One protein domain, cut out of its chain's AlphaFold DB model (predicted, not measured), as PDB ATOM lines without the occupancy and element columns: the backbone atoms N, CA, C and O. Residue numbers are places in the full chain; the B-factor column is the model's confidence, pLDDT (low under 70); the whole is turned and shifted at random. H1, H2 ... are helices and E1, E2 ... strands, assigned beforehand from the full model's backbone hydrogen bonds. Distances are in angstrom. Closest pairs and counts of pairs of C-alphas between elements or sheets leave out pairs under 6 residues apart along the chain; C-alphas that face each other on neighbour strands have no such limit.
ATOM      1  N   LEU A 221     -28.887  -0.656 -13.414       90.25
ATOM      2  CA  LEU A 221     -28.255  -0.222 -14.668       90.25
ATOM      3  C   LEU A 221     -28.206  -1.350 -15.715       90.25
ATOM      4  O   LEU A 221     -27.466  -2.322 -15.558       90.25
ATOM      5  N   ALA A 222     -28.962  -1.198 -16.800       92.88
ATOM      6  CA  ALA A 222     -28.922  -2.105 -17.941       92.88
ATOM      7  C   ALA A 222     -27.829  -1.669 -18.927       92.88
ATOM      8  O   ALA A 222     -27.851  -0.559 -19.457       92.88
ATOM      9  N   CYS A 223     -26.873  -2.554 -19.174       93.62
ATOM     10  CA  CYS A 223     -25.774  -2.357 -20.109       93.62
ATOM     11  C   CYS A 223     -25.994  -3.200 -21.374       93.62
ATOM     12  O   CYS A 223     -26.689  -4.217 -21.354       93.62
ATOM     13  N   THR A 224     -25.368  -2.806 -22.481       91.69
ATOM     14  CA  THR A 224     -25.346  -3.601 -23.715       91.69
ATOM     15  C   THR A 224     -23.938  -3.651 -24.282       91.69
ATOM     16  O   THR A 224     -23.211  -2.658 -24.224       91.69
ATOM     17  N   THR A 225     -23.541  -4.810 -24.809       89.25
ATOM     18  CA  THR A 225     -22.270  -4.941 -25.533       89.25
ATOM     19  C   THR A 225     -22.362  -4.451 -26.977       89.25
ATOM     20  O   THR A 225     -21.328  -4.267 -27.615       89.25
ATOM     21  N   GLY A 226     -23.576  -4.263 -27.510       84.50
ATOM     22  CA  GLY A 226     -23.810  -4.037 -28.938       84.50
ATOM     23  C   GLY A 226     -23.589  -5.280 -29.812       84.50
ATOM     24  O   GLY A 226     -23.668  -5.182 -31.033       84.50
ATOM     25  N   ASN A 227     -23.321  -6.449 -29.215       78.06
ATOM     26  CA  ASN A 227     -23.136  -7.710 -29.926       78.06
ATOM     27  C   ASN A 227     -24.434  -8.529 -29.910       78.06
ATOM     28  O   ASN A 227     -24.975  -8.843 -28.852       78.06
ATOM     29  N   SER A 228     -24.925  -8.917 -31.088       71.25
ATOM     30  CA  SER A 228     -26.178  -9.664 -31.239       71.25
ATOM     31  C   SER A 228     -26.090 -11.131 -30.793       71.25
ATOM     32  O   SER A 228     -27.118 -11.800 -30.726       71.25
ATOM     33  N   SER A 229     -24.891 -11.654 -30.500       79.69
ATOM     34  CA  SER A 229     -24.701 -13.027 -30.021       79.69
ATOM     35  C   SER A 229     -23.652 -13.108 -28.910       79.69
ATOM     36  O   SER A 229     -22.457 -12.896 -29.134       79.69
ATOM     37  N   LEU A 230     -24.096 -13.460 -27.701       86.69
ATOM     38  CA  LEU A 230     -23.213 -13.715 -26.565       86.69
ATOM     39  C   LEU A 230     -22.644 -15.135 -26.626       86.69
ATOM     40  O   LEU A 230     -23.343 -16.118 -26.373       86.69
ATOM     41  N   THR A 231     -21.343 -15.247 -26.892       88.06
ATOM     42  CA  THR A 231     -20.599 -16.507 -26.759       88.06
ATOM     43  C   THR A 231     -19.821 -16.546 -25.446       88.06
ATOM     44  O   THR A 231     -19.382 -15.520 -24.922       88.06
ATOM     45  N   GLN A 232     -19.664 -17.731 -24.861       84.69
ATOM     46  CA  GLN A 232     -18.916 -17.909 -23.615       84.69
ATOM     47  C   GLN A 232     -17.496 -17.335 -23.724       84.69
ATOM     48  O   GLN A 232     -16.763 -17.645 -24.658       84.69
ATOM     49  N   GLY A 233     -17.113 -16.514 -22.746       85.69
ATOM     50  CA  GLY A 233     -15.840 -15.792 -22.733       85.69
ATOM     51  C   GLY A 233     -15.875 -14.400 -23.364       85.69
ATOM     52  O   GLY A 233     -14.884 -13.680 -23.242       85.69
ATOM     53  N   THR A 234     -17.005 -13.988 -23.957       91.19
ATOM     54  CA  THR A 234     -17.236 -12.600 -24.397       91.19
ATOM     55  C   THR A 234     -16.906 -11.633 -23.262       91.19
ATOM     56  O   THR A 234     -17.380 -11.821 -22.138       91.19
ATOM     57  N   LYS A 235     -16.082 -10.616 -23.547       93.81
ATOM     58  CA  LYS A 235     -15.674  -9.591 -22.579       93.81
ATOM     59  C   LYS A 235     -16.414  -8.287 -22.823       93.81
ATOM     60  O   LYS A 235     -16.627  -7.899 -23.967       93.81
ATOM     61  N   PHE A 236     -16.733  -7.592 -21.743       94.56
ATOM     62  CA  PHE A 236     -17.291  -6.246 -21.770       94.56
ATOM     63  C   PHE A 236     -16.608  -5.414 -20.691       94.56
ATOM     64  O   PHE A 236     -16.386  -5.914 -19.593       94.56
ATOM     65  N   THR A 237     -16.272  -4.163 -20.983       94.94
ATOM     66  CA  THR A 237     -15.618  -3.269 -20.020       94.94
ATOM     67  C   THR A 237     -16.465  -2.022 -19.852       94.94
ATOM     68  O   THR A 237     -16.883  -1.416 -20.837       94.94
ATOM     69  N   ARG A 238     -16.702  -1.626 -18.602       92.44
ATOM     70  CA  ARG A 238     -17.395  -0.382 -18.261       92.44
ATOM     71  C   ARG A 238     -16.859   0.161 -16.945       92.44
ATOM     72  O   ARG A 238     -16.827  -0.561 -15.950       92.44
ATOM     73  N   GLY A 239     -16.488   1.442 -16.946       90.94
ATOM     74  CA  GLY A 239     -15.839   2.070 -15.794       90.94
ATOM     75  C   GLY A 239     -14.584   1.292 -15.401       90.94
ATOM     76  O   GLY A 239     -13.824   0.848 -16.263       90.94
ATOM     77  N   SER A 240     -14.409   1.057 -14.106       93.75
ATOM     78  CA  SER A 240     -13.295   0.275 -13.562       93.75
ATOM     79  C   SER A 240     -13.448  -1.247 -13.702       93.75
ATOM     80  O   SER A 240     -12.582  -1.991 -13.227       93.75
ATOM     81  N   TYR A 241     -14.525  -1.735 -14.326       96.56
ATOM     82  CA  TYR A 241     -14.880  -3.153 -14.331       96.56
ATOM     83  C   TYR A 241     -14.744  -3.815 -15.697       96.56
ATOM     84  O   TYR A 241     -15.124  -3.260 -16.727       96.56
ATOM     85  N   ILE A 242     -14.281  -5.063 -15.666       95.94
ATOM     86  CA  ILE A 242     -14.372  -6.012 -16.770       95.94
ATOM     87  C   ILE A 242     -15.339  -7.134 -16.394       95.94
ATOM     88  O   ILE A 242     -15.300  -7.692 -15.294       95.94
ATOM     89  N   TYR A 243     -16.191  -7.480 -17.345       96.56
ATOM     90  CA  TYR A 243     -17.195  -8.518 -17.257       96.56
ATOM     91  C   TYR A 243     -16.858  -9.620 -18.255       96.56
ATOM     92  O   TYR A 243     -16.359  -9.345 -19.349       96.56
ATOM     93  N   SER A 244     -17.142 -10.869 -17.895       94.12
ATOM     94  CA  SER A 244     -17.041 -11.993 -18.818       94.12
ATOM     95  C   SER A 244     -18.270 -12.881 -18.788       94.12
ATOM     96  O   SER A 244     -18.656 -13.387 -17.736       94.12
ATOM     97  N   TYR A 245     -18.838 -13.138 -19.961       95.12
ATOM     98  CA  TYR A 245     -20.021 -13.976 -20.079       95.12
ATOM     99  C   TYR A 245     -19.676 -15.447 -19.840       95.12
ATOM    100  O   TYR A 245     -18.721 -15.970 -20.425       95.12
ATOM    101  N   LYS A 246     -20.443 -16.105 -18.963       84.69
ATOM    102  CA  LYS A 246     -20.267 -17.495 -18.506       84.69
ATOM    103  C   LYS A 246     -18.850 -17.825 -18.046       84.69
ATOM    104  O   LYS A 246     -18.391 -18.965 -18.155       84.69
ATOM    105  N   GLN A 247     -18.143 -16.829 -17.526       77.94
ATOM    106  CA  GLN A 247     -16.870 -17.043 -16.867       77.94
ATOM    107  C   GLN A 247     -16.828 -16.258 -15.573       77.94
ATOM    108  O   GLN A 247     -17.290 -15.124 -15.502       77.94
ATOM    109  N   GLU A 248     -16.205 -16.845 -14.570       84.00
ATOM    110  CA  GLU A 248     -15.797 -16.136 -13.376       84.00
ATOM    111  C   GLU A 248     -14.298 -15.993 -13.363       84.00
ATOM    112  O   GLU A 248     -13.571 -16.740 -14.020       84.00
ATOM    113  N   GLY A 249     -13.809 -15.007 -12.637       73.62
ATOM    114  CA  GLY A 249     -12.385 -14.858 -12.582       73.62
ATOM    115  C   GLY A 249     -11.793 -15.605 -11.390       73.62
ATOM    116  O   GLY A 249     -12.292 -15.552 -10.275       73.62
ATOM    117  N   PHE A 250     -10.636 -16.194 -11.630       77.31
ATOM    118  CA  PHE A 250      -9.882 -17.019 -10.707       77.31
ATOM    119  C   PHE A 250      -8.479 -16.441 -10.543       77.31
ATOM    120  O   PHE A 250      -7.866 -16.007 -11.524       77.31
ATOM    121  N   TRP A 251      -7.976 -16.391  -9.313       63.00
ATOM    122  CA  TRP A 251      -6.578 -16.067  -9.065       63.00
ATOM    123  C   TRP A 251      -5.783 -17.331  -8.781       63.00
ATOM    124  O   TRP A 251      -6.185 -18.149  -7.959       63.00
ATOM    125  N   THR A 252      -4.636 -17.482  -9.439       57.66
ATOM    126  CA  THR A 252      -3.788 -18.659  -9.262       57.66
ATOM    127  C   THR A 252      -2.363 -18.275  -8.891       57.66
ATOM    128  O   THR A 252      -1.648 -17.614  -9.642       57.66
ATOM    129  N   ARG A 253      -1.918 -18.762  -7.727       46.50
ATOM    130  CA  ARG A 253      -0.502 -18.718  -7.325       46.50
ATOM    131  C   ARG A 253       0.366 -19.618  -8.205       46.50
ATOM    132  O   ARG A 253       1.533 -19.320  -8.418       46.50
ATOM    133  N   MET A 254      -0.213 -20.696  -8.738       33.69
ATOM    134  CA  MET A 254       0.506 -21.714  -9.511       33.69
ATOM    135  C   MET A 254       0.857 -21.266 -10.934       33.69
ATOM    136  O   MET A 254       1.773 -21.825 -11.523       33.69
ATOM    137  N   GLN A 255       0.179 -20.254 -11.483       37.97
ATOM    138  CA  GLN A 255       0.510 -19.686 -12.798       37.97
ATOM    139  C   GLN A 255       1.135 -18.293 -12.656       37.97
ATOM    140  O   GLN A 255       0.690 -17.329 -13.268       37.97
ATOM    141  N   GLY A 256       2.129 -18.157 -11.775       42.25
ATOM    142  CA  GLY A 256       2.891 -16.911 -11.642       42.25
ATOM    143  C   GLY A 256       2.074 -15.727 -11.116       42.25
ATOM    144  O   GLY A 256       2.292 -14.596 -11.542       42.25
ATOM    145  N   ASN A 257       1.128 -15.976 -10.202       57.34
ATOM    146  CA  ASN A 257       0.229 -14.964  -9.626       57.34
ATOM    147  C   ASN A 257      -0.694 -14.276 -10.652       57.34
ATOM    148  O   ASN A 257      -1.119 -13.135 -10.442       57.34
ATOM    149  N   GLN A 258      -1.031 -14.969 -11.741       61.31
ATOM    150  CA  GLN A 258      -1.902 -14.455 -12.794       61.31
ATOM    151  C   GLN A 258      -3.393 -14.648 -12.495       61.31
ATOM    152  O   GLN A 258      -3.817 -15.468 -11.674       61.31
ATOM    153  N   TYR A 259      -4.199 -13.836 -13.176       68.50
ATOM    154  CA  TYR A 259      -5.652 -13.869 -13.111       68.50
ATOM    155  C   TYR A 259      -6.213 -14.438 -14.400       68.50
ATOM    156  O   TYR A 259      -5.995 -13.872 -15.467       68.50
ATOM    157  N   ASN A 260      -7.005 -15.498 -14.270       75.06
ATOM    158  CA  ASN A 260      -7.645 -16.157 -15.397       75.06
ATOM    159  C   ASN A 260      -9.155 -16.066 -15.294       75.06
ATOM    160  O   ASN A 260      -9.712 -15.937 -14.206       75.06
ATOM    161  N   TRP A 261      -9.816 -16.166 -16.436       75.88
ATOM    162  CA  TRP A 261     -11.247 -16.403 -16.492       75.88
ATOM    163  C   TRP A 261     -11.495 -17.895 -16.676       75.88
ATOM    164  O   TRP A 261     -10.927 -18.511 -17.575       75.88
ATOM    165  N   VAL A 262     -12.324 -18.466 -15.813       71.44
ATOM    166  CA  VAL A 262     -12.681 -19.883 -15.802       71.44
ATOM    167  C   VAL A 262     -14.165 -20.002 -16.089       71.44
ATOM    168  O   VAL A 262     -14.968 -19.190 -15.637       71.44
ATOM    169  N   ASN A 263     -14.524 -21.002 -16.884       74.12
ATOM    170  CA  ASN A 263     -15.898 -21.213 -17.308       74.12
ATOM    171  C   ASN A 263     -16.790 -21.612 -16.130       74.12
ATOM    172  O   ASN A 263     -16.402 -22.442 -15.313       74.12
ATOM    173  N   ILE A 264     -18.002 -21.068 -16.108       72.69
ATOM    174  CA  ILE A 264     -19.065 -21.444 -15.173       72.69
ATOM    175  C   ILE A 264     -20.293 -21.919 -15.952       72.69
ATOM    176  O   ILE A 264     -20.498 -21.558 -17.113       72.69
ATOM    177  N   THR A 265     -21.114 -22.756 -15.323       67.44
ATOM    178  CA  THR A 265     -22.331 -23.306 -15.939       67.44
ATOM    179  C   THR A 265     -23.497 -22.322 -15.915       67.44
ATOM    180  O   THR A 265     -24.324 -22.359 -16.827       67.44
ATOM    181  N   ALA A 266     -23.528 -21.428 -14.920       71.31
ATOM    182  CA  ALA A 266     -24.553 -20.403 -14.757       71.31
ATOM    183  C   ALA A 266     -24.623 -19.462 -15.970       71.31
ATOM    184  O   ALA A 266     -23.601 -19.072 -16.541       71.31
ATOM    185  N   ASP A 267     -25.845 -19.097 -16.354       85.56
ATOM    186  CA  ASP A 267     -26.114 -18.187 -17.464       85.56
ATOM    187  C   ASP A 267     -26.069 -16.727 -16.993       85.56
ATOM    188  O   ASP A 267     -27.038 -16.189 -16.461       85.56
ATOM    189  N   GLY A 268     -24.911 -16.090 -17.155       91.94
ATOM    190  CA  GLY A 268     -24.713 -14.697 -16.775       91.94
ATOM    191  C   GLY A 268     -23.252 -14.282 -16.786       91.94
ATOM    192  O   GLY A 268     -22.390 -14.965 -17.342       91.94
ATOM    193  N   TRP A 269     -22.968 -13.141 -16.172       97.25
ATOM    194  CA  TRP A 269     -21.654 -12.513 -16.190       97.25
ATOM    195  C   TRP A 269     -20.909 -12.688 -14.869       97.25
ATOM    196  O   TRP A 269     -21.476 -12.517 -13.787       97.25
ATOM    197  N   GLY A 270     -19.614 -12.984 -14.957       95.56
ATOM    198  CA  GLY A 270     -18.680 -12.697 -13.875       95.56
ATOM    199  C   GLY A 270     -18.140 -11.276 -14.006       95.56
ATOM    200  O   GLY A 270     -17.957 -10.795 -15.125       95.56
ATOM    201  N   VAL A 271     -17.864 -10.614 -12.885       97.25
ATOM    202  CA  VAL A 271     -17.376  -9.224 -12.848       97.25
ATOM    203  C   VAL A 271     -16.099  -9.091 -12.021       97.25
ATOM    204  O   VAL A 271     -15.945  -9.743 -10.986       97.25
ATOM    205  N   LYS A 272     -15.174  -8.238 -12.474       93.81
ATOM    206  CA  LYS A 272     -13.910  -7.944 -11.790       93.81
ATOM    207  C   LYS A 272     -13.465  -6.499 -11.929       93.81
ATOM    208  O   LYS A 272     -13.647  -5.893 -12.980       93.81
ATOM    209  N   LEU A 273     -12.791  -5.995 -10.898       95.12
ATOM    210  CA  LEU A 273     -12.050  -4.740 -10.951       95.12
ATOM    211  C   LEU A 273     -10.774  -4.903 -11.792       95.12
ATOM    212  O   LEU A 273      -9.986  -5.827 -11.567       95.12
ATOM    213  N   VAL A 274     -10.552  -3.986 -12.733       90.31
ATOM    214  CA  VAL A 274      -9.368  -3.987 -13.606       90.31
ATOM    215  C   VAL A 274      -8.154  -3.412 -12.874       90.31
ATOM    216  O   VAL A 274      -7.134  -4.087 -12.720       90.31
ATOM    217  N   ASN A 275      -8.260  -2.168 -12.395       89.75
ATOM    218  CA  ASN A 275      -7.163  -1.477 -11.724       89.75
ATOM    219  C   ASN A 275      -7.240  -1.669 -10.207       89.75
ATOM    220  O   ASN A 275      -8.026  -1.024  -9.521       89.75
ATOM    221  N   ARG A 276      -6.379  -2.540  -9.683       92.38
ATOM    222  CA  ARG A 276      -6.298  -2.847  -8.246       92.38
ATOM    223  C   ARG A 276      -5.159  -2.142  -7.531       92.38
ATOM    224  O   ARG A 276      -5.100  -2.216  -6.312       92.38
ATOM    225  N   SER A 277      -4.240  -1.517  -8.260       93.56
ATOM    226  CA  SER A 277      -3.136  -0.765  -7.659       93.56
ATOM    227  C   SER A 277      -3.549   0.655  -7.277       93.56
ATOM    228  O   SER A 277      -2.891   1.257  -6.434       93.56
ATOM    229  N   SER A 278      -4.641   1.174  -7.851       94.25
ATOM    230  CA  SER A 278      -5.213   2.463  -7.461       94.25
ATOM    231  C   SER A 278      -5.659   2.467  -5.999       94.25
ATOM    232  O   SER A 278      -6.307   1.531  -5.533       94.25
ATOM    233  N   THR A 279      -5.348   3.556  -5.295       96.62
ATOM    234  CA  THR A 279      -5.812   3.835  -3.928       96.62
ATOM    235  C   THR A 279      -7.102   4.656  -3.883       96.62
ATOM    236  O   THR A 279      -7.685   4.836  -2.809       96.62
ATOM    237  N   SER A 280      -7.567   5.134  -5.042       96.75
ATOM    238  CA  SER A 280      -8.786   5.939  -5.143       96.75
ATOM    239  C   SER A 280     -10.013   5.140  -4.686       96.75
ATOM    240  O   SER A 280     -10.070   3.934  -4.944       96.75
ATOM    241  N   PRO A 281     -10.994   5.785  -4.029       97.31
ATOM    242  CA  PRO A 281     -12.290   5.182  -3.739       97.31
ATOM    243  C   PRO A 281     -12.939   4.574  -4.982       97.31
ATOM    244  O   PRO A 281     -12.938   5.185  -6.050       97.31
ATOM    245  N   ILE A 282     -13.532   3.391  -4.833       97.19
ATOM    246  CA  ILE A 282     -14.299   2.752  -5.906       97.19
ATOM    247  C   ILE A 282     -15.775   3.066  -5.694       97.19
ATOM    248  O   ILE A 282     -16.374   2.591  -4.731       97.19
ATOM    249  N   THR A 283     -16.337   3.863  -6.602       94.06
ATOM    250  CA  THR A 283     -17.731   4.346  -6.554       94.06
ATOM    251  C   THR A 283     -18.487   4.134  -7.870       94.06
ATOM    252  O   THR A 283     -19.654   4.499  -7.975       94.06
ATOM    253  N   ASP A 284     -17.831   3.535  -8.870       92.19
ATOM    254  CA  ASP A 284     -18.417   3.276 -10.183       92.19
ATOM    255  C   ASP A 284     -19.670   2.396 -10.068       92.19
ATOM    256  O   ASP A 284     -19.665   1.353  -9.410       92.19
ATOM    257  N   GLU A 285     -20.739   2.783 -10.765       92.06
ATOM    258  CA  GLU A 285     -21.955   1.976 -10.843       92.06
ATOM    259  C   GLU A 285     -21.706   0.673 -11.624       92.06
ATOM    260  O   GLU A 285     -21.154   0.672 -12.730       92.06
ATOM    261  N   ILE A 286     -22.145  -0.451 -11.055       95.00
ATOM    262  CA  ILE A 286     -22.007  -1.784 -11.647       95.00
ATOM    263  C   ILE A 286     -23.229  -2.079 -12.524       95.00
ATOM    264  O   ILE A 286     -24.365  -1.811 -12.136       95.00
ATOM    265  N   CYS A 287     -23.013  -2.678 -13.696       94.75
ATOM    266  CA  CYS A 287     -24.117  -3.150 -14.534       94.75
ATOM    267  C   CYS A 287     -24.947  -4.193 -13.772       94.75
ATOM    268  O   CYS A 287     -24.416  -5.213 -13.333       94.75
ATOM    269  N   ALA A 288     -26.256  -3.973 -13.666       93.06
ATOM    270  CA  ALA A 288     -27.191  -4.964 -13.142       93.06
ATOM    271  C   ALA A 288     -27.421  -6.097 -14.150       93.06
ATOM    272  O   ALA A 288     -27.500  -7.269 -13.776       93.06
ATOM    273  N   THR A 289     -27.498  -5.740 -15.434       94.38
ATOM    274  CA  THR A 289     -27.576  -6.680 -16.555       94.38
ATOM    275  C   THR A 289     -26.692  -6.214 -17.706       94.38
ATOM    276  O   THR A 289     -26.435  -5.021 -17.859       94.38
ATOM    277  N   ILE A 290     -26.219  -7.157 -18.521       94.94
ATOM    278  CA  ILE A 290     -25.534  -6.883 -19.788       94.94
ATOM    279  C   ILE A 290     -26.194  -7.750 -20.861       94.94
ATOM    280  O   ILE A 290     -26.211  -8.976 -20.735       94.94
ATOM    281  N   ASP A 291     -26.785  -7.106 -21.870       93.12
ATOM    282  CA  ASP A 291     -27.613  -7.739 -22.912       93.12
ATOM    283  C   ASP A 291     -28.702  -8.653 -22.317       93.12
ATOM    284  O   ASP A 291     -28.904  -9.797 -22.722       93.12
ATOM    285  N   GLY A 292     -29.374  -8.159 -21.272       90.75
ATOM    286  CA  GLY A 292     -30.445  -8.875 -20.570       90.75
ATOM    287  C   GLY A 292     -29.982 -10.019 -19.661       90.75
ATOM    288  O   GLY A 292     -30.813 -10.620 -18.984       90.75
ATOM    289  N   LYS A 293     -28.678 -10.320 -19.596       93.56
ATOM    290  CA  LYS A 293     -28.123 -11.364 -18.722       93.56
ATOM    291  C   LYS A 293     -27.629 -10.779 -17.391       93.56
ATOM    292  O   LYS A 293     -26.997  -9.721 -17.409       93.56
ATOM    293  N   PRO A 294     -27.884 -11.437 -16.247       95.56
ATOM    294  CA  PRO A 294     -27.534 -10.908 -14.929       95.56
ATOM    295  C   PRO A 294     -26.055 -11.116 -14.580       95.56
ATOM    296  O   PRO A 294     -25.335 -11.871 -15.239       95.56
ATOM    297  N   ILE A 295     -25.612 -10.492 -13.486       96.94
ATOM    298  CA  ILE A 295     -24.364 -10.857 -12.808       96.94
ATOM    299  C   ILE A 295     -24.598 -12.125 -11.979       96.94
ATOM    300  O   ILE A 295     -25.518 -12.177 -11.164       96.94
ATOM    301  N   VAL A 296     -23.756 -13.141 -12.174       94.06
ATOM    302  CA  VAL A 296     -23.863 -14.449 -11.494       94.06
ATOM    303  C   VAL A 296     -22.627 -14.805 -10.668       94.06
ATOM    304  O   VAL A 296     -22.688 -15.701  -9.827       94.06
ATOM    305  N   SER A 297     -21.505 -14.104 -10.856       94.56
ATOM    306  CA  SER A 297     -20.291 -14.326 -10.062       94.56
ATOM    307  C   SER A 297     -19.561 -13.022  -9.752       94.56
ATOM    308  O   SER A 297     -19.239 -12.238 -10.646       94.56
ATOM    309  N   THR A 298     -19.246 -12.825  -8.474       97.62
ATOM    310  CA  THR A 298     -18.347 -11.768  -7.981       97.62
ATOM    311  C   THR A 298     -17.036 -12.351  -7.453       97.62
ATOM    312  O   THR A 298     -16.314 -11.723  -6.671       97.62
ATOM    313  N   SER A 299     -16.706 -13.567  -7.899       90.31
ATOM    314  CA  SER A 299     -15.475 -14.250  -7.529       90.31
ATOM    315  C   SER A 299     -14.256 -13.383  -7.843       90.31
ATOM    316  O   SER A 299     -14.055 -12.941  -8.982       90.31
ATOM    317  N   HIS A 300     -13.430 -13.142  -6.821       92.06
ATOM    318  CA  HIS A 300     -12.220 -12.325  -6.916       92.06
ATOM    319  C   HIS A 300     -12.470 -10.903  -7.465       92.06
ATOM    320  O   HIS A 300     -11.603 -10.353  -8.150       92.06
ATOM    321  N   MET A 301     -13.648 -10.314  -7.227       96.44
ATOM    322  CA  MET A 301     -14.011  -9.022  -7.820       96.44
ATOM    323  C   MET A 301     -13.092  -7.877  -7.367       96.44
ATOM    324  O   MET A 301     -12.623  -7.118  -8.214       96.44
ATOM    325  N   TYR A 302     -12.790  -7.787  -6.068       97.12
ATOM    326  CA  TYR A 302     -11.963  -6.734  -5.460       97.12
ATOM    327  C   TYR A 302     -10.691  -7.260  -4.786       97.12
ATOM    328  O   TYR A 302     -10.021  -6.511  -4.076       97.12
ATOM    329  N   ILE A 303     -10.329  -8.526  -5.002       92.56
ATOM    330  CA  ILE A 303      -9.162  -9.144  -4.362       92.56
ATOM    331  C   ILE A 303      -7.899  -8.276  -4.481       92.56
ATOM    332  O   ILE A 303      -7.549  -7.797  -5.562       92.56
ATOM    333  N   ASN A 304      -7.198  -8.091  -3.365       93.88
ATOM    334  CA  ASN A 304      -5.971  -7.313  -3.219       93.88
ATOM    335  C   ASN A 304      -6.062  -5.858  -3.723       93.88
ATOM    336  O   ASN A 304      -5.023  -5.234  -3.961       93.88
ATOM    337  N   SER A 305      -7.272  -5.305  -3.880       95.75
ATOM    338  CA  SER A 305      -7.464  -3.900  -4.248       95.75
ATOM    339  C   SER A 305      -6.813  -2.972  -3.224       95.75
ATOM    340  O   SER A 305      -6.947  -3.174  -2.015       95.75
ATOM    341  N   LYS A 306      -6.117  -1.941  -3.707       97.62
ATOM    342  CA  LYS A 306      -5.502  -0.887  -2.892       97.62
ATOM    343  C   LYS A 306      -6.440   0.284  -2.605       97.62
ATOM    344  O   LYS A 306      -6.040   1.177  -1.862       97.62
ATOM    345  N   ALA A 307      -7.665   0.259  -3.133       97.81
ATOM    346  CA  ALA A 307      -8.667   1.288  -2.892       97.81
ATOM    347  C   ALA A 307      -8.933   1.474  -1.392       97.81
ATOM    348  O   ALA A 307      -9.042   0.504  -0.641       97.81
ATOM    349  N   THR A 308      -9.046   2.731  -0.970       97.06
ATOM    350  CA  THR A 308      -9.289   3.111   0.433       97.06
ATOM    351  C   THR A 308     -10.724   2.839   0.886       97.06
ATOM    352  O   THR A 308     -10.952   2.515   2.053       97.06
ATOM    353  N   SER A 309     -11.685   2.896  -0.036       98.00
ATOM    354  CA  SER A 309     -13.074   2.497   0.183       98.00
ATOM    355  C   SER A 309     -13.669   1.835  -1.059       98.00
ATOM    356  O   SER A 309     -13.210   2.051  -2.185       98.00
ATOM    357  N   ILE A 310     -14.678   0.995  -0.835       98.44
ATOM    358  CA  ILE A 310     -15.403   0.277  -1.886       98.44
ATOM    359  C   ILE A 310     -16.899   0.462  -1.650       98.44
ATOM    360  O   ILE A 310     -17.390   0.110  -0.579       98.44
ATOM    361  N   ASP A 311     -17.623   0.955  -2.651       97.38
ATOM    362  CA  ASP A 311     -19.082   0.945  -2.650       97.38
ATOM    363  C   ASP A 311     -19.625  -0.195  -3.516       97.38
ATOM    364  O   ASP A 311     -19.354  -0.268  -4.714       97.38
ATOM    365  N   VAL A 312     -20.395  -1.098  -2.905       97.19
ATOM    366  CA  VAL A 312     -21.104  -2.186  -3.601       97.19
ATOM    367  C   VAL A 312     -22.615  -1.973  -3.624       97.19
ATOM    368  O   VAL A 312     -23.360  -2.873  -4.001       97.19
ATOM    369  N   SER A 313     -23.097  -0.784  -3.258       94.38
ATOM    370  CA  SER A 313     -24.527  -0.494  -3.144       94.38
ATOM    371  C   SER A 313     -25.314  -0.606  -4.456       94.38
ATOM    372  O   SER A 313     -26.525  -0.838  -4.423       94.38
ATOM    373  N   SER A 314     -24.638  -0.469  -5.601       93.69
ATOM    374  CA  SER A 314     -25.222  -0.639  -6.936       93.69
ATOM    375  C   SER A 314     -25.277  -2.102  -7.399       93.69
ATOM    376  O   SER A 314     -26.010  -2.417  -8.340       93.69
ATOM    377  N   LEU A 315     -24.557  -3.018  -6.736       96.12
ATOM    378  CA  LEU A 315     -24.465  -4.419  -7.143       96.12
ATOM    379  C   LEU A 315     -25.792  -5.157  -6.923       96.12
ATOM    380  O   LEU A 315     -26.190  -5.458  -5.796       96.12
ATOM    381  N   LYS A 316     -26.439  -5.554  -8.021       95.06
ATOM    382  CA  LYS A 316     -27.604  -6.446  -7.988       95.06
ATOM    383  C   LYS A 316     -27.150  -7.900  -7.881       95.06
ATOM    384  O   LYS A 316     -26.719  -8.500  -8.861       95.06
ATOM    385  N   SER A 317     -27.236  -8.448  -6.671       94.94
ATOM    386  CA  SER A 317     -26.645  -9.739  -6.290       94.94
ATOM    387  C   SER A 317     -27.630 -10.908  -6.192       94.94
ATOM    388  O   SER A 317     -27.194 -12.029  -5.954       94.94
ATOM    389  N   SER A 318     -28.922 -10.708  -6.469       92.06
ATOM    390  CA  SER A 318     -29.948 -11.759  -6.337       92.06
ATOM    391  C   SER A 318     -29.708 -13.003  -7.202       92.06
ATOM    392  O   SER A 318     -30.205 -14.078  -6.880       92.06
ATOM    393  N   ASN A 319     -28.920 -12.896  -8.278       92.12
ATOM    394  CA  ASN A 319     -28.533 -14.023  -9.137       92.12
ATOM    395  C   ASN A 319     -27.089 -14.505  -8.904       92.12
ATOM    396  O   ASN A 319     -26.621 -15.411  -9.591       92.12
ATOM    397  N   VAL A 320     -26.361 -13.902  -7.959       94.94
ATOM    398  CA  VAL A 320     -24.972 -14.267  -7.675       94.94
ATOM    399  C   VAL A 320     -24.939 -15.596  -6.933       94.94
ATOM    400  O   VAL A 320     -25.516 -15.744  -5.859       94.94
ATOM    401  N   VAL A 321     -24.215 -16.561  -7.500       87.12
ATOM    402  CA  VAL A 321     -24.030 -17.898  -6.914       87.12
ATOM    403  C   VAL A 321     -22.648 -18.075  -6.286       87.12
ATOM    404  O   VAL A 321     -22.481 -18.899  -5.386       87.12
ATOM    405  N   ASN A 322     -21.658 -17.281  -6.712       84.81
ATOM    406  CA  ASN A 322     -20.288 -17.354  -6.209       84.81
ATOM    407  C   ASN A 322     -19.748 -15.976  -5.784       84.81
ATOM    408  O   ASN A 322     -19.637 -15.069  -6.609       84.81
ATOM    409  N   MET A 323     -19.372 -15.858  -4.505       94.75
ATOM    410  CA  MET A 323     -18.750 -14.677  -3.888       94.75
ATOM    411  C   MET A 323     -17.357 -14.980  -3.304       94.75
ATOM    412  O   MET A 323     -16.856 -14.243  -2.445       94.75
ATOM    413  N   SER A 324     -16.713 -16.075  -3.728       88.06
ATOM    414  CA  SER A 324     -15.400 -16.458  -3.206       88.06
ATOM    415  C   SER A 324     -14.353 -15.374  -3.451       88.06
ATOM    416  O   SER A 324     -14.246 -14.836  -4.554       88.06
ATOM    417  N   ASN A 325     -13.564 -15.066  -2.424       92.06
ATOM    418  CA  ASN A 325     -12.444 -14.126  -2.481       92.06
ATOM    419  C   ASN A 325     -12.843 -12.703  -2.929       92.06
ATOM    420  O   ASN A 325     -11.985 -11.938  -3.369       92.06
ATOM    421  N   MET A 326     -14.130 -12.331  -2.854       97.50
ATOM    422  CA  MET A 326     -14.629 -11.060  -3.393       97.50
ATOM    423  C   MET A 326     -13.874  -9.848  -2.828       97.50
ATOM    424  O   MET A 326     -13.500  -8.981  -3.612       97.50
ATOM    425  N   PHE A 327     -13.591  -9.818  -1.520       98.25
ATOM    426  CA  PHE A 327     -12.858  -8.736  -0.847       98.25
ATOM    427  C   PHE A 327     -11.515  -9.179  -0.249       98.25
ATOM    428  O   PHE A 327     -10.935  -8.445   0.556       98.25
ATOM    429  N   GLU A 328     -11.003 -10.353  -0.633       95.00
ATOM    430  CA  GLU A 328      -9.770 -10.904  -0.064       95.00
ATOM    431  C   GLU A 328      -8.617  -9.893  -0.157       95.00
ATOM    432  O   GLU A 328      -8.304  -9.405  -1.238       95.00
ATOM    433  N   GLY A 329      -7.959  -9.580   0.959       95.69
ATOM    434  CA  GLY A 329      -6.755  -8.744   0.988       95.69
ATOM    435  C   GLY A 329      -6.962  -7.289   0.556       95.69
ATOM    436  O   GLY A 329      -5.986  -6.597   0.259       95.69
ATOM    437  N   THR A 330      -8.209  -6.813   0.482       97.31
ATOM    438  CA  THR A 330      -8.499  -5.404   0.176       97.31
ATOM    439  C   THR A 330      -7.892  -4.471   1.229       97.31
ATOM    440  O   THR A 330      -7.924  -4.746   2.431       97.31
ATOM    441  N   ALA A 331      -7.361  -3.332   0.779       97.75
ATOM    442  CA  ALA A 331      -6.883  -2.254   1.647       97.75
ATOM    443  C   ALA A 331      -8.016  -1.347   2.158       97.75
ATOM    444  O   ALA A 331      -7.761  -0.454   2.965       97.75
ATOM    445  N   ALA A 332      -9.248  -1.580   1.697       98.25
ATOM    446  CA  ALA A 332     -10.399  -0.768   2.043       98.25
ATOM    447  C   ALA A 332     -10.670  -0.824   3.548       98.25
ATOM    448  O   ALA A 332     -10.819  -1.900   4.133       98.25
ATOM    449  N   THR A 333     -10.760   0.348   4.172       97.81
ATOM    450  CA  THR A 333     -11.154   0.476   5.582       97.81
ATOM    451  C   THR A 333     -12.668   0.574   5.733       97.81
ATOM    452  O   THR A 333     -13.194   0.322   6.814       97.81
ATOM    453  N   THR A 334     -13.372   0.890   4.640       96.94
ATOM    454  CA  THR A 334     -14.835   0.970   4.574       96.94
ATOM    455  C   THR A 334     -15.351   0.266   3.321       96.94
ATOM    456  O   THR A 334     -14.869   0.532   2.218       96.94
ATOM    457  N   ILE A 335     -16.353  -0.598   3.495       98.12
ATOM    458  CA  ILE A 335     -17.130  -1.190   2.400       98.12
ATOM    459  C   ILE A 335     -18.596  -0.808   2.615       98.12
ATOM    460  O   ILE A 335     -19.200  -1.227   3.602       98.12
ATOM    461  N   THR A 336     -19.163   0.007   1.727       96.56
ATOM    462  CA  THR A 336     -20.560   0.462   1.817       96.56
ATOM    463  C   THR A 336     -21.481  -0.411   0.973       96.56
ATOM    464  O   THR A 336     -21.082  -0.926  -0.069       96.56
ATOM    465  N   GLY A 337     -22.730  -0.582   1.416       95.75
ATOM    466  CA  GLY A 337     -23.743  -1.341   0.681       95.75
ATOM    467  C   GLY A 337     -23.721  -2.856   0.905       95.75
ATOM    468  O   GLY A 337     -24.405  -3.567   0.174       95.75
ATOM    469  N   LEU A 338     -22.977  -3.365   1.897       96.81
ATOM    470  CA  LEU A 338     -23.032  -4.785   2.286       96.81
ATOM    471  C   LEU A 338     -24.454  -5.212   2.688       96.81
ATOM    472  O   LEU A 338     -24.915  -6.282   2.301       96.81
ATOM    473  N   ASP A 339     -25.176  -4.327   3.371       92.50
ATOM    474  CA  ASP A 339     -26.582  -4.450   3.768       92.50
ATOM    475  C   ASP A 339     -27.560  -4.530   2.580       92.50
ATOM    476  O   ASP A 339     -28.704  -4.944   2.739       92.50
ATOM    477  N   LYS A 340     -27.113  -4.175   1.370       93.19
ATOM    478  CA  LYS A 340     -27.920  -4.236   0.141       93.19
ATOM    479  C   LYS A 340     -27.691  -5.509  -0.668       93.19
ATOM    480  O   LYS A 340     -28.365  -5.711  -1.680       93.19
ATOM    481  N   LEU A 341     -26.734  -6.345  -0.266       96.50
ATOM    482  CA  LEU A 341     -26.442  -7.584  -0.972       96.50
ATOM    483  C   LEU A 341     -27.465  -8.667  -0.624       96.50
ATOM    484  O   LEU A 341     -27.687  -8.978   0.543       96.50
ATOM    485  N   ASP A 342     -28.043  -9.275  -1.656       94.25
ATOM    486  CA  ASP A 342     -28.848 -10.484  -1.540       94.25
ATOM    487  C   ASP A 342     -27.944 -11.695  -1.760       94.25
ATOM    488  O   ASP A 342     -27.407 -11.902  -2.849       94.25
ATOM    489  N   THR A 343     -27.769 -12.504  -0.717       93.88
ATOM    490  CA  THR A 343     -26.944 -13.716  -0.782       93.88
ATOM    491  C   THR A 343     -27.746 -15.006  -0.735       93.88
ATOM    492  O   THR A 343     -27.174 -16.078  -0.558       93.88
ATOM    493  N   SER A 344     -29.067 -14.934  -0.913       88.75
ATOM    494  CA  SER A 344     -29.970 -16.087  -0.810       88.75
ATOM    495  C   SER A 344     -29.689 -17.203  -1.826       88.75
ATOM    496  O   SER A 344     -30.084 -18.348  -1.593       88.75
ATOM    497  N   ASN A 345     -28.989 -16.893  -2.922       83.38
ATOM    498  CA  ASN A 345     -28.568 -17.843  -3.958       83.38
ATOM    499  C   ASN A 345     -27.070 -18.177  -3.938       83.38
ATOM    500  O   ASN A 345     -26.625 -19.035  -4.701       83.38
ATOM    501  N   VAL A 346     -26.296 -17.558  -3.044       85.56
ATOM    502  CA  VAL A 346     -24.855 -17.788  -2.950       85.56
ATOM    503  C   VAL A 346     -24.588 -19.154  -2.328       85.56
ATOM    504  O   VAL A 346     -25.080 -19.467  -1.246       85.56
ATOM    505  N   THR A 347     -23.759 -19.954  -2.993       81.38
ATOM    506  CA  THR A 347     -23.334 -21.274  -2.502       81.38
ATOM    507  C   THR A 347     -21.879 -21.288  -2.037       81.38
ATOM    508  O   THR A 347     -21.483 -22.160  -1.264       81.38
ATOM    509  N   ASN A 348     -21.077 -20.299  -2.442       79.25
ATOM    510  CA  ASN A 348     -19.653 -20.231  -2.126       79.25
ATOM    511  C   ASN A 348     -19.235 -18.837  -1.622       79.25
ATOM    512  O   ASN A 348     -19.342 -17.852  -2.353       79.25
ATOM    513  N   MET A 349     -18.714 -18.790  -0.391       88.81
ATOM    514  CA  MET A 349     -18.159 -17.607   0.285       88.81
ATOM    515  C   MET A 349     -16.735 -17.860   0.819       88.81
ATOM    516  O   MET A 349     -16.311 -17.292   1.828       88.81
ATOM    517  N   PHE A 350     -15.987 -18.753   0.164       84.81
ATOM    518  CA  PHE A 350     -14.593 -19.034   0.512       84.81
ATOM    519  C   PHE A 350     -13.772 -17.737   0.569       84.81
ATOM    520  O   PHE A 350     -13.743 -16.989  -0.408       84.81
ATOM    521  N   SER A 351     -13.104 -17.474   1.697       88.06
ATOM    522  CA  SER A 351     -12.208 -16.321   1.895       88.06
ATOM    523  C   SER A 351     -12.788 -14.943   1.535       88.06
ATOM    524  O   SER A 351     -12.028 -14.020   1.237       88.06
ATOM    525  N   THR A 352     -14.115 -14.756   1.539       93.75
ATOM    526  CA  THR A 352     -14.746 -13.513   1.052       93.75
ATOM    527  C   THR A 352     -14.232 -12.256   1.762       93.75
ATOM    528  O   THR A 352     -13.988 -11.262   1.082       93.75
ATOM    529  N   PHE A 353     -13.997 -12.312   3.078       97.44
ATOM    530  CA  PHE A 353     -13.436 -11.224   3.895       97.44
ATOM    531  C   PHE A 353     -12.067 -11.587   4.501       97.44
ATOM    532  O   PHE A 353     -11.677 -11.076   5.554       97.44
ATOM    533  N   TYR A 354     -11.317 -12.474   3.843       93.50
ATOM    534  CA  TYR A 354      -9.970 -12.830   4.278       93.50
ATOM    535  C   TYR A 354      -9.043 -11.612   4.203       93.50
ATOM    536  O   TYR A 354      -8.992 -10.932   3.181       93.50
ATOM    537  N   ALA A 355      -8.271 -11.352   5.258       95.25
ATOM    538  CA  ALA A 355      -7.274 -10.278   5.313       95.25
ATOM    539  C   ALA A 355      -7.785  -8.859   4.966       95.25
ATOM    540  O   ALA A 355      -7.006  -8.019   4.511       95.25
ATOM    541  N   THR A 356      -9.072  -8.564   5.184       97.69
ATOM    542  CA  THR A 356      -9.642  -7.220   4.968       97.69
ATOM    543  C   THR A 356      -9.257  -6.236   6.074       97.69
ATOM    544  O   THR A 356      -9.077  -6.639   7.224       97.69
ATOM    545  N   LYS A 357      -9.208  -4.936   5.755       97.56
ATOM    546  CA  LYS A 357      -8.868  -3.853   6.702       97.56
ATOM    547  C   LYS A 357     -10.064  -3.141   7.342       97.56
ATOM    548  O   LYS A 357      -9.864  -2.215   8.125       97.56
ATOM    549  N   VAL A 358     -11.287  -3.575   7.050       97.31
ATOM    550  CA  VAL A 358     -12.505  -3.030   7.668       97.31
ATOM    551  C   VAL A 358     -12.554  -3.319   9.168       97.31
ATOM    552  O   VAL A 358     -12.138  -4.385   9.615       97.31
ATOM    553  N   SER A 359     -13.080  -2.375   9.948       95.06
ATOM    554  CA  SER A 359     -13.258  -2.521  11.401       95.06
ATOM    555  C   SER A 359     -14.600  -3.162  11.777       95.06
ATOM    556  O   SER A 359     -14.700  -3.833  12.809       95.06
ATOM    557  N   ILE A 360     -15.617  -2.974  10.933       97.00
ATOM    558  CA  ILE A 360     -16.985  -3.460  11.126       97.00
ATOM    559  C   ILE A 360     -17.425  -4.219   9.873       97.00
ATOM    560  O   ILE A 360     -17.286  -3.719   8.758       97.00
ATOM    561  N   LEU A 361     -17.986  -5.410  10.074       97.00
ATOM    562  CA  LEU A 361     -18.634  -6.208   9.033       97.00
ATOM    563  C   LEU A 361     -20.139  -6.256   9.289       97.00
ATOM    564  O   LEU A 361     -20.622  -7.103  10.039       97.00
ATOM    565  N   ASP A 362     -20.891  -5.345   8.679       96.44
ATOM    566  CA  ASP A 362     -22.349  -5.412   8.729       96.44
ATOM    567  C   ASP A 362     -22.868  -6.419   7.699       96.44
ATOM    568  O   ASP A 362     -22.983  -6.109   6.515       96.44
ATOM    569  N   LEU A 363     -23.135  -7.644   8.157       97.19
ATOM    570  CA  LEU A 363     -23.664  -8.738   7.344       97.19
ATOM    571  C   LEU A 363     -25.141  -9.019   7.674       97.19
ATOM    572  O   LEU A 363     -25.620 -10.140   7.507       97.19
ATOM    573  N   SER A 364     -25.878  -8.019   8.168       95.44
ATOM    574  CA  SER A 364     -27.290  -8.151   8.568       95.44
ATOM    575  C   SER A 364     -28.262  -8.446   7.414       95.44
ATOM    576  O   SER A 364     -29.409  -8.808   7.656       95.44
ATOM    577  N   SER A 365     -27.812  -8.379   6.163       94.12
ATOM    578  CA  SER A 365     -28.553  -8.822   4.972       94.12
ATOM    579  C   SER A 365     -28.199 -10.241   4.518       94.12
ATOM    580  O   SER A 365     -28.964 -10.867   3.780       94.12
ATOM    581  N   PHE A 366     -27.056 -10.782   4.957       97.06
ATOM    582  CA  PHE A 366     -26.519 -12.029   4.425       97.06
ATOM    583  C   PHE A 366     -27.339 -13.228   4.898       97.06
ATOM    584  O   PHE A 366     -27.396 -13.558   6.083       97.06
ATOM    585  N   ASN A 367     -27.936 -13.926   3.937       90.12
ATOM    586  CA  ASN A 367     -28.506 -15.249   4.124       90.12
ATOM    587  C   ASN A 367     -27.477 -16.307   3.707       90.12
ATOM    588  O   ASN A 367     -27.156 -16.406   2.523       90.12
ATOM    589  N   THR A 368     -26.980 -17.111   4.652       86.56
ATOM    590  CA  THR A 368     -25.974 -18.145   4.366       86.56
ATOM    591  C   THR A 368     -26.553 -19.562   4.301       86.56
ATOM    592  O   THR A 368     -25.808 -20.543   4.363       86.56
ATOM    593  N   SER A 369     -27.877 -19.704   4.159       80.94
ATOM    594  CA  SER A 369     -28.563 -21.004   4.199       80.94
ATOM    595  C   SER A 369     -28.176 -21.955   3.063       80.94
ATOM    596  O   SER A 369     -28.233 -23.165   3.251       80.94
ATOM    597  N   LYS A 370     -27.787 -21.429   1.892       77.25
ATOM    598  CA  LYS A 370     -27.327 -22.227   0.738       77.25
ATOM    599  C   LYS A 370     -25.800 -22.328   0.636       77.25
ATOM    600  O   LYS A 370     -25.292 -23.000  -0.258       77.25
ATOM    601  N   VAL A 371     -25.061 -21.659   1.525       76.31
ATOM    602  CA  VAL A 371     -23.599 -21.593   1.454       76.31
ATOM    603  C   VAL A 371     -22.999 -22.897   1.963       76.31
ATOM    604  O   VAL A 371     -23.134 -23.231   3.139       76.31
ATOM    605  N   THR A 372     -22.292 -23.606   1.087       74.56
ATOM    606  CA  THR A 372     -21.633 -24.884   1.394       74.56
ATOM    607  C   THR A 372     -20.147 -24.726   1.703       74.56
ATOM    608  O   THR A 372     -19.531 -25.634   2.252       74.56
ATOM    609  N   ASN A 373     -19.552 -23.568   1.389       71.81
ATOM    610  CA  ASN A 373     -18.155 -23.273   1.702       71.81
ATOM    611  C   ASN A 373     -17.984 -21.849   2.249       71.81
ATOM    612  O   ASN A 373     -18.223 -20.876   1.535       71.81
ATOM    613  N   MET A 374     -17.519 -21.752   3.497       77.88
ATOM    614  CA  MET A 374     -17.117 -20.505   4.166       77.88
ATOM    615  C   MET A 374     -15.704 -20.609   4.759       77.88
ATOM    616  O   MET A 374     -15.363 -19.884   5.695       77.88
ATOM    617  N   ASN A 375     -14.871 -21.530   4.266       79.75
ATOM    618  CA  ASN A 375     -13.525 -21.691   4.807       79.75
ATOM    619  C   ASN A 375     -12.760 -20.371   4.662       79.75
ATOM    620  O   ASN A 375     -12.829 -19.707   3.625       79.75
ATOM    621  N   TYR A 376     -12.053 -19.996   5.729       83.06
ATOM    622  CA  TYR A 376     -11.261 -18.767   5.838       83.06
ATOM    623  C   TYR A 376     -12.036 -17.454   5.636       83.06
ATOM    624  O   TYR A 376     -11.400 -16.413   5.472       83.06
ATOM    625  N   ILE A 377     -13.376 -17.465   5.686       88.25
ATOM    626  CA  ILE A 377     -14.226 -16.305   5.360       88.25
ATOM    627  C   ILE A 377     -13.811 -15.011   6.076       88.25
ATOM    628  O   ILE A 377     -13.809 -13.970   5.431       88.25
ATOM    629  N   PHE A 378     -13.405 -15.071   7.350       93.50
ATOM    630  CA  PHE A 378     -12.962 -13.914   8.137       93.50
ATOM    631  C   PHE A 378     -11.492 -14.001   8.554       93.50
ATOM    632  O   PHE A 378     -11.028 -13.170   9.332       93.50
ATOM    633  N   SER A 379     -10.742 -15.007   8.104       88.62
ATOM    634  CA  SER A 379      -9.382 -15.221   8.599       88.62
ATOM    635  C   SER A 379      -8.508 -14.002   8.307       88.62
ATOM    636  O   SER A 379      -8.543 -13.438   7.215       88.62
ATOM    637  N   ASN A 380      -7.721 -13.580   9.297       93.00
ATOM    638  CA  ASN A 380      -6.857 -12.396   9.236       93.00
ATOM    639  C   ASN A 380      -7.573 -11.050   8.978       93.00
ATOM    640  O   ASN A 380      -6.899 -10.067   8.673       93.00
ATOM    641  N   THR A 381      -8.904 -10.967   9.098       96.25
ATOM    642  CA  THR A 381      -9.609  -9.675   9.038       96.25
ATOM    643  C   THR A 381      -9.244  -8.771  10.219       96.25
ATOM    644  O   THR A 381      -8.984  -9.248  11.324       96.25
ATOM    645  N   SER A 382      -9.259  -7.455  10.001       96.50
ATOM    646  CA  SER A 382      -9.141  -6.439  11.055       96.50
ATOM    647  C   SER A 382     -10.465  -6.144  11.771       96.50
ATOM    648  O   SER A 382     -10.474  -5.365  12.725       96.50
ATOM    649  N   ALA A 383     -11.574  -6.756  11.343       97.69
ATOM    650  CA  ALA A 383     -12.875  -6.502  11.940       97.69
ATOM    651  C   ALA A 383     -12.942  -7.037  13.374       97.69
ATOM    652  O   ALA A 383     -12.553  -8.174  13.650       97.69
ATOM    653  N   THR A 384     -13.487  -6.237  14.287       97.31
ATOM    654  CA  THR A 384     -13.741  -6.646  15.680       97.31
ATOM    655  C   THR A 384     -15.230  -6.826  15.958       97.31
ATOM    656  O   THR A 384     -15.612  -7.611  16.828       97.31
ATOM    657  N   ILE A 385     -16.087  -6.169  15.174       97.62
ATOM    658  CA  ILE A 385     -17.542  -6.262  15.282       97.62
ATOM    659  C   ILE A 385     -18.120  -6.748  13.956       97.62
ATOM    660  O   ILE A 385     -17.835  -6.192  12.896       97.62
ATOM    661  N   GLY A 386     -18.960  -7.774  14.037       97.88
ATOM    662  CA  GLY A 386     -19.818  -8.219  12.949       97.88
ATOM    663  C   GLY A 386     -21.294  -8.071  13.320       97.88
ATOM    664  O   GLY A 386     -21.654  -8.207  14.490       97.88
ATOM    665  N   TYR A 387     -22.155  -7.835  12.337       98.06
ATOM    666  CA  TYR A 387     -23.607  -7.906  12.504       98.06
ATOM    667  C   TYR A 387     -24.182  -9.004  11.621       98.06
ATOM    668  O   TYR A 387     -23.693  -9.218  10.516       98.06
ATOM    669  N   ALA A 388     -25.190  -9.716  12.115       96.56
ATOM    670  CA  ALA A 388     -25.855 -10.783  11.382       96.56
ATOM    671  C   ALA A 388     -27.373 -10.703  11.561       96.56
ATOM    672  O   ALA A 388     -27.864 -10.190  12.564       96.56
ATOM    673  N   ARG A 389     -28.099 -11.240  10.576       93.88
ATOM    674  CA  ARG A 389     -29.543 -11.022  10.394       93.88
ATOM    675  C   ARG A 389     -30.461 -11.728  11.394       93.88
ATOM    676  O   ARG A 389     -31.646 -11.433  11.472       93.88
ATOM    677  N   ASN A 390     -29.960 -12.766  12.062       92.00
ATOM    678  CA  ASN A 390     -30.716 -13.549  13.037       92.00
ATOM    679  C   ASN A 390     -29.763 -14.289  13.987       92.00
ATOM    680  O   ASN A 390     -28.569 -14.432  13.713       92.00
ATOM    681  N   SER A 391     -30.303 -14.800  15.094       93.12
ATOM    682  CA  SER A 391     -29.522 -15.506  16.115       93.12
ATOM    683  C   SER A 391     -28.809 -16.754  15.586       93.12
ATOM    684  O   SER A 391     -27.718 -17.066  16.053       93.12
ATOM    685  N   SER A 392     -29.376 -17.452  14.594       90.50
ATOM    686  CA  SER A 392     -28.730 -18.623  13.987       90.50
ATOM    687  C   SER A 392     -27.446 -18.236  13.253       90.50
ATOM    688  O   SER A 392     -26.440 -18.925  13.390       90.50
ATOM    689  N   GLU A 393     -27.458 -17.137  12.500       91.38
ATOM    690  CA  GLU A 393     -26.284 -16.623  11.785       91.38
ATOM    691  C   GLU A 393     -25.245 -16.060  12.767       91.38
ATOM    692  O   GLU A 393     -24.052 -16.317  12.619       91.38
ATOM    693  N   VAL A 394     -25.688 -15.376  13.833       87.19
ATOM    694  CA  VAL A 394     -24.801 -14.938  14.927       87.19
ATOM    695  C   VAL A 394     -24.056 -16.129  15.527       87.19
ATOM    696  O   VAL A 394     -22.829 -16.090  15.637       87.19
ATOM    697  N   SER A 395     -24.774 -17.194  15.893       91.00
ATOM    698  CA  SER A 395     -24.173 -18.413  16.440       91.00
ATOM    699  C   SER A 395     -23.244 -19.080  15.429       91.00
ATOM    700  O   SER A 395     -22.111 -19.402  15.773       91.00
ATOM    701  N   LYS A 396     -23.680 -19.217  14.170       88.50
ATOM    702  CA  LYS A 396     -22.898 -19.816  13.077       88.50
ATOM    703  C   LYS A 396     -21.568 -19.095  12.861       88.50
ATOM    704  O   LYS A 396     -20.533 -19.750  12.801       88.50
ATOM    705  N   PHE A 397     -21.567 -17.765  12.793       90.75
ATOM    706  CA  PHE A 397     -20.333 -16.998  12.614       90.75
ATOM    707  C   PHE A 397     -19.459 -16.980  13.866       90.75
ATOM    708  O   PHE A 397     -18.236 -17.062  13.760       90.75
ATOM    709  N   ASN A 398     -20.047 -16.896  15.063       91.06
ATOM    710  CA  ASN A 398     -19.272 -16.908  16.303       91.06
ATOM    711  C   ASN A 398     -18.650 -18.279  16.614       91.06
ATOM    712  O   ASN A 398     -17.593 -18.303  17.240       91.06
ATOM    713  N   ALA A 399     -19.254 -19.375  16.143       87.12
ATOM    714  CA  ALA A 399     -18.756 -20.742  16.301       87.12
ATOM    715  C   ALA A 399     -17.622 -21.119  15.327       87.12
ATOM    716  O   ALA A 399     -17.043 -22.196  15.457       87.12
ATOM    717  N   LEU A 400     -17.288 -20.262  14.353       80.19
ATOM    718  CA  LEU A 400     -16.162 -20.508  13.448       80.19
ATOM    719  C   LEU A 400     -14.845 -20.611  14.228       80.19
ATOM    720  O   LEU A 400     -14.564 -19.778  15.096       80.19
ATOM    721  N   SER A 401     -14.019 -21.596  13.862       80.19
ATOM    722  CA  SER A 401     -12.695 -21.801  14.456       80.19
ATOM    723  C   SER A 401     -11.779 -20.593  14.241       80.19
ATOM    724  O   SER A 401     -11.972 -19.775  13.332       80.19
ATOM    725  N   THR A 402     -10.732 -20.494  15.060       70.69
ATOM    726  CA  THR A 402      -9.743 -19.407  14.986       70.69
ATOM    727  C   THR A 402      -9.025 -19.346  13.638       70.69
ATOM    728  O   THR A 402      -8.664 -18.260  13.189       70.69
ATOM    729  N   SER A 403      -8.901 -20.481  12.943       72.56
ATOM    730  CA  SER A 403      -8.360 -20.558  11.583       72.56
ATOM    731  C   SER A 403      -9.242 -19.861  10.542       72.56
ATOM    732  O   SER A 403      -8.748 -19.501   9.476       72.56
ATOM    733  N   TYR A 404     -10.539 -19.670  10.814       70.25
ATOM    734  CA  TYR A 404     -11.495 -19.035   9.896       70.25
ATOM    735  C   TYR A 404     -12.006 -17.677  10.376       70.25
ATOM    736  O   TYR A 404     -12.578 -16.937   9.573       70.25
ATOM    737  N   LYS A 405     -11.788 -17.335  11.650       89.06
ATOM    738  CA  LYS A 405     -12.219 -16.077  12.261       89.06
ATOM    739  C   LYS A 405     -11.312 -15.689  13.436       89.06
ATOM    740  O   LYS A 405     -11.180 -16.476  14.370       89.06
ATOM    741  N   PRO A 406     -10.785 -14.454  13.493       87.44
ATOM    742  CA  PRO A 406     -10.052 -13.970  14.655       87.44
ATOM    743  C   PRO A 406     -10.849 -14.096  15.959       87.44
ATOM    744  O   PRO A 406     -12.074 -13.921  16.004       87.44
ATOM    745  N   SER A 407     -10.133 -14.333  17.057       89.81
ATOM    746  CA  SER A 407     -10.712 -14.349  18.402       89.81
ATOM    747  C   SER A 407     -11.205 -12.971  18.849       89.81
ATOM    748  O   SER A 407     -11.979 -12.904  19.798       89.81
ATOM    749  N   THR A 408     -10.837 -11.890  18.161       92.94
ATOM    750  CA  THR A 408     -11.305 -10.518  18.411       92.94
ATOM    751  C   THR A 408     -12.623 -10.188  17.712       92.94
ATOM    752  O   THR A 408     -13.339  -9.306  18.175       92.94
ATOM    753  N   LEU A 409     -12.985 -10.904  16.640       96.81
ATOM    754  CA  LEU A 409     -14.228 -10.667  15.905       96.81
ATOM    755  C   LEU A 409     -15.415 -11.331  16.612       96.81
ATOM    756  O   LEU A 409     -15.428 -12.555  16.826       96.81
ATOM    757  N   ARG A 410     -16.422 -10.527  16.966       97.31
ATOM    758  CA  ARG A 410     -17.693 -10.979  17.546       97.31
ATOM    759  C   ARG A 410     -18.875 -10.496  16.722       97.31
ATOM    760  O   ARG A 410     -19.017  -9.298  16.484       97.31
ATOM    761  N   PHE A 411     -19.736 -11.433  16.344       97.75
ATOM    762  CA  PHE A 411     -21.004 -11.147  15.693       97.75
ATOM    763  C   PHE A 411     -22.099 -10.871  16.715       97.75
ATOM    764  O   PHE A 411     -22.180 -11.545  17.746       97.75
ATOM    765  N   LYS A 412     -22.942  -9.887  16.411       97.12
ATOM    766  CA  LYS A 412     -24.133  -9.509  17.173       97.12
ATOM    767  C   LYS A 412     -25.351  -9.508  16.256       97.12
ATOM    768  O   LYS A 412     -25.221  -9.340  15.044       97.12
ATOM    769  N   LEU A 413     -26.522  -9.697  16.849       96.00
ATOM    770  CA  LEU A 413     -27.783  -9.514  16.143       96.00
ATOM    771  C   LEU A 413     -27.977  -8.024  15.848       96.00
ATOM    772  O   LEU A 413     -27.659  -7.191  16.702       96.00
ATOM    773  N   LYS A 414     -28.479  -7.709  14.658       89.88
ATOM    774  CA  LYS A 414     -28.896  -6.366  14.269       89.88
ATOM    775  C   LYS A 414     -30.248  -6.424  13.585       89.88
ATOM    776  O   LYS A 414     -30.445  -7.386  12.811       89.88
TER     777      LYS A 414
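What this domain is: This is residues 221 to 414 of the 414 residues of the protein "Conserved domain protein" of Clostridium sp. CAG:524 (UniProt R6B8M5). With little regular structure, the chain from E7 to E11 winds in stacked turns; one end has H1 over E11, the other mixed sheet E1 E2 E5 E6 facing hairpin E3 E4, a sandwich. The printed part has 194 residues, of which the named elements, in the order E1 to E10, H1, E11 along the chain, hold only 57, under half; the class is mostly strand. The whole is compact, radius of gyration of the C-alphas 16.1 A, spans 51 by 31 by 31 A.

How they stand to each other: E1, residues 235 to 238, and E2, 241 to 245, form a hairpin, N 236 and O 243 within hydrogen-bond range at 3.0 A. E10, residues 385 to 388, H1, 391 to 398, and E11, 410 to 413, form a strand-helix-strand unit with right-handed crossover. N 386 to O 410 is 2.9 A; in H1 every O i to N i+4 pair is within range.

Where its parts are: E1 begins at C-alpha 235 (-15.674, -9.591, -22.579) and E11 ends at C-alpha 413 (-27.783, -9.514, 16.143).

The domain as a whole: The printed part has no cut; residues 251 to 259 and 265 have pLDDT under 70.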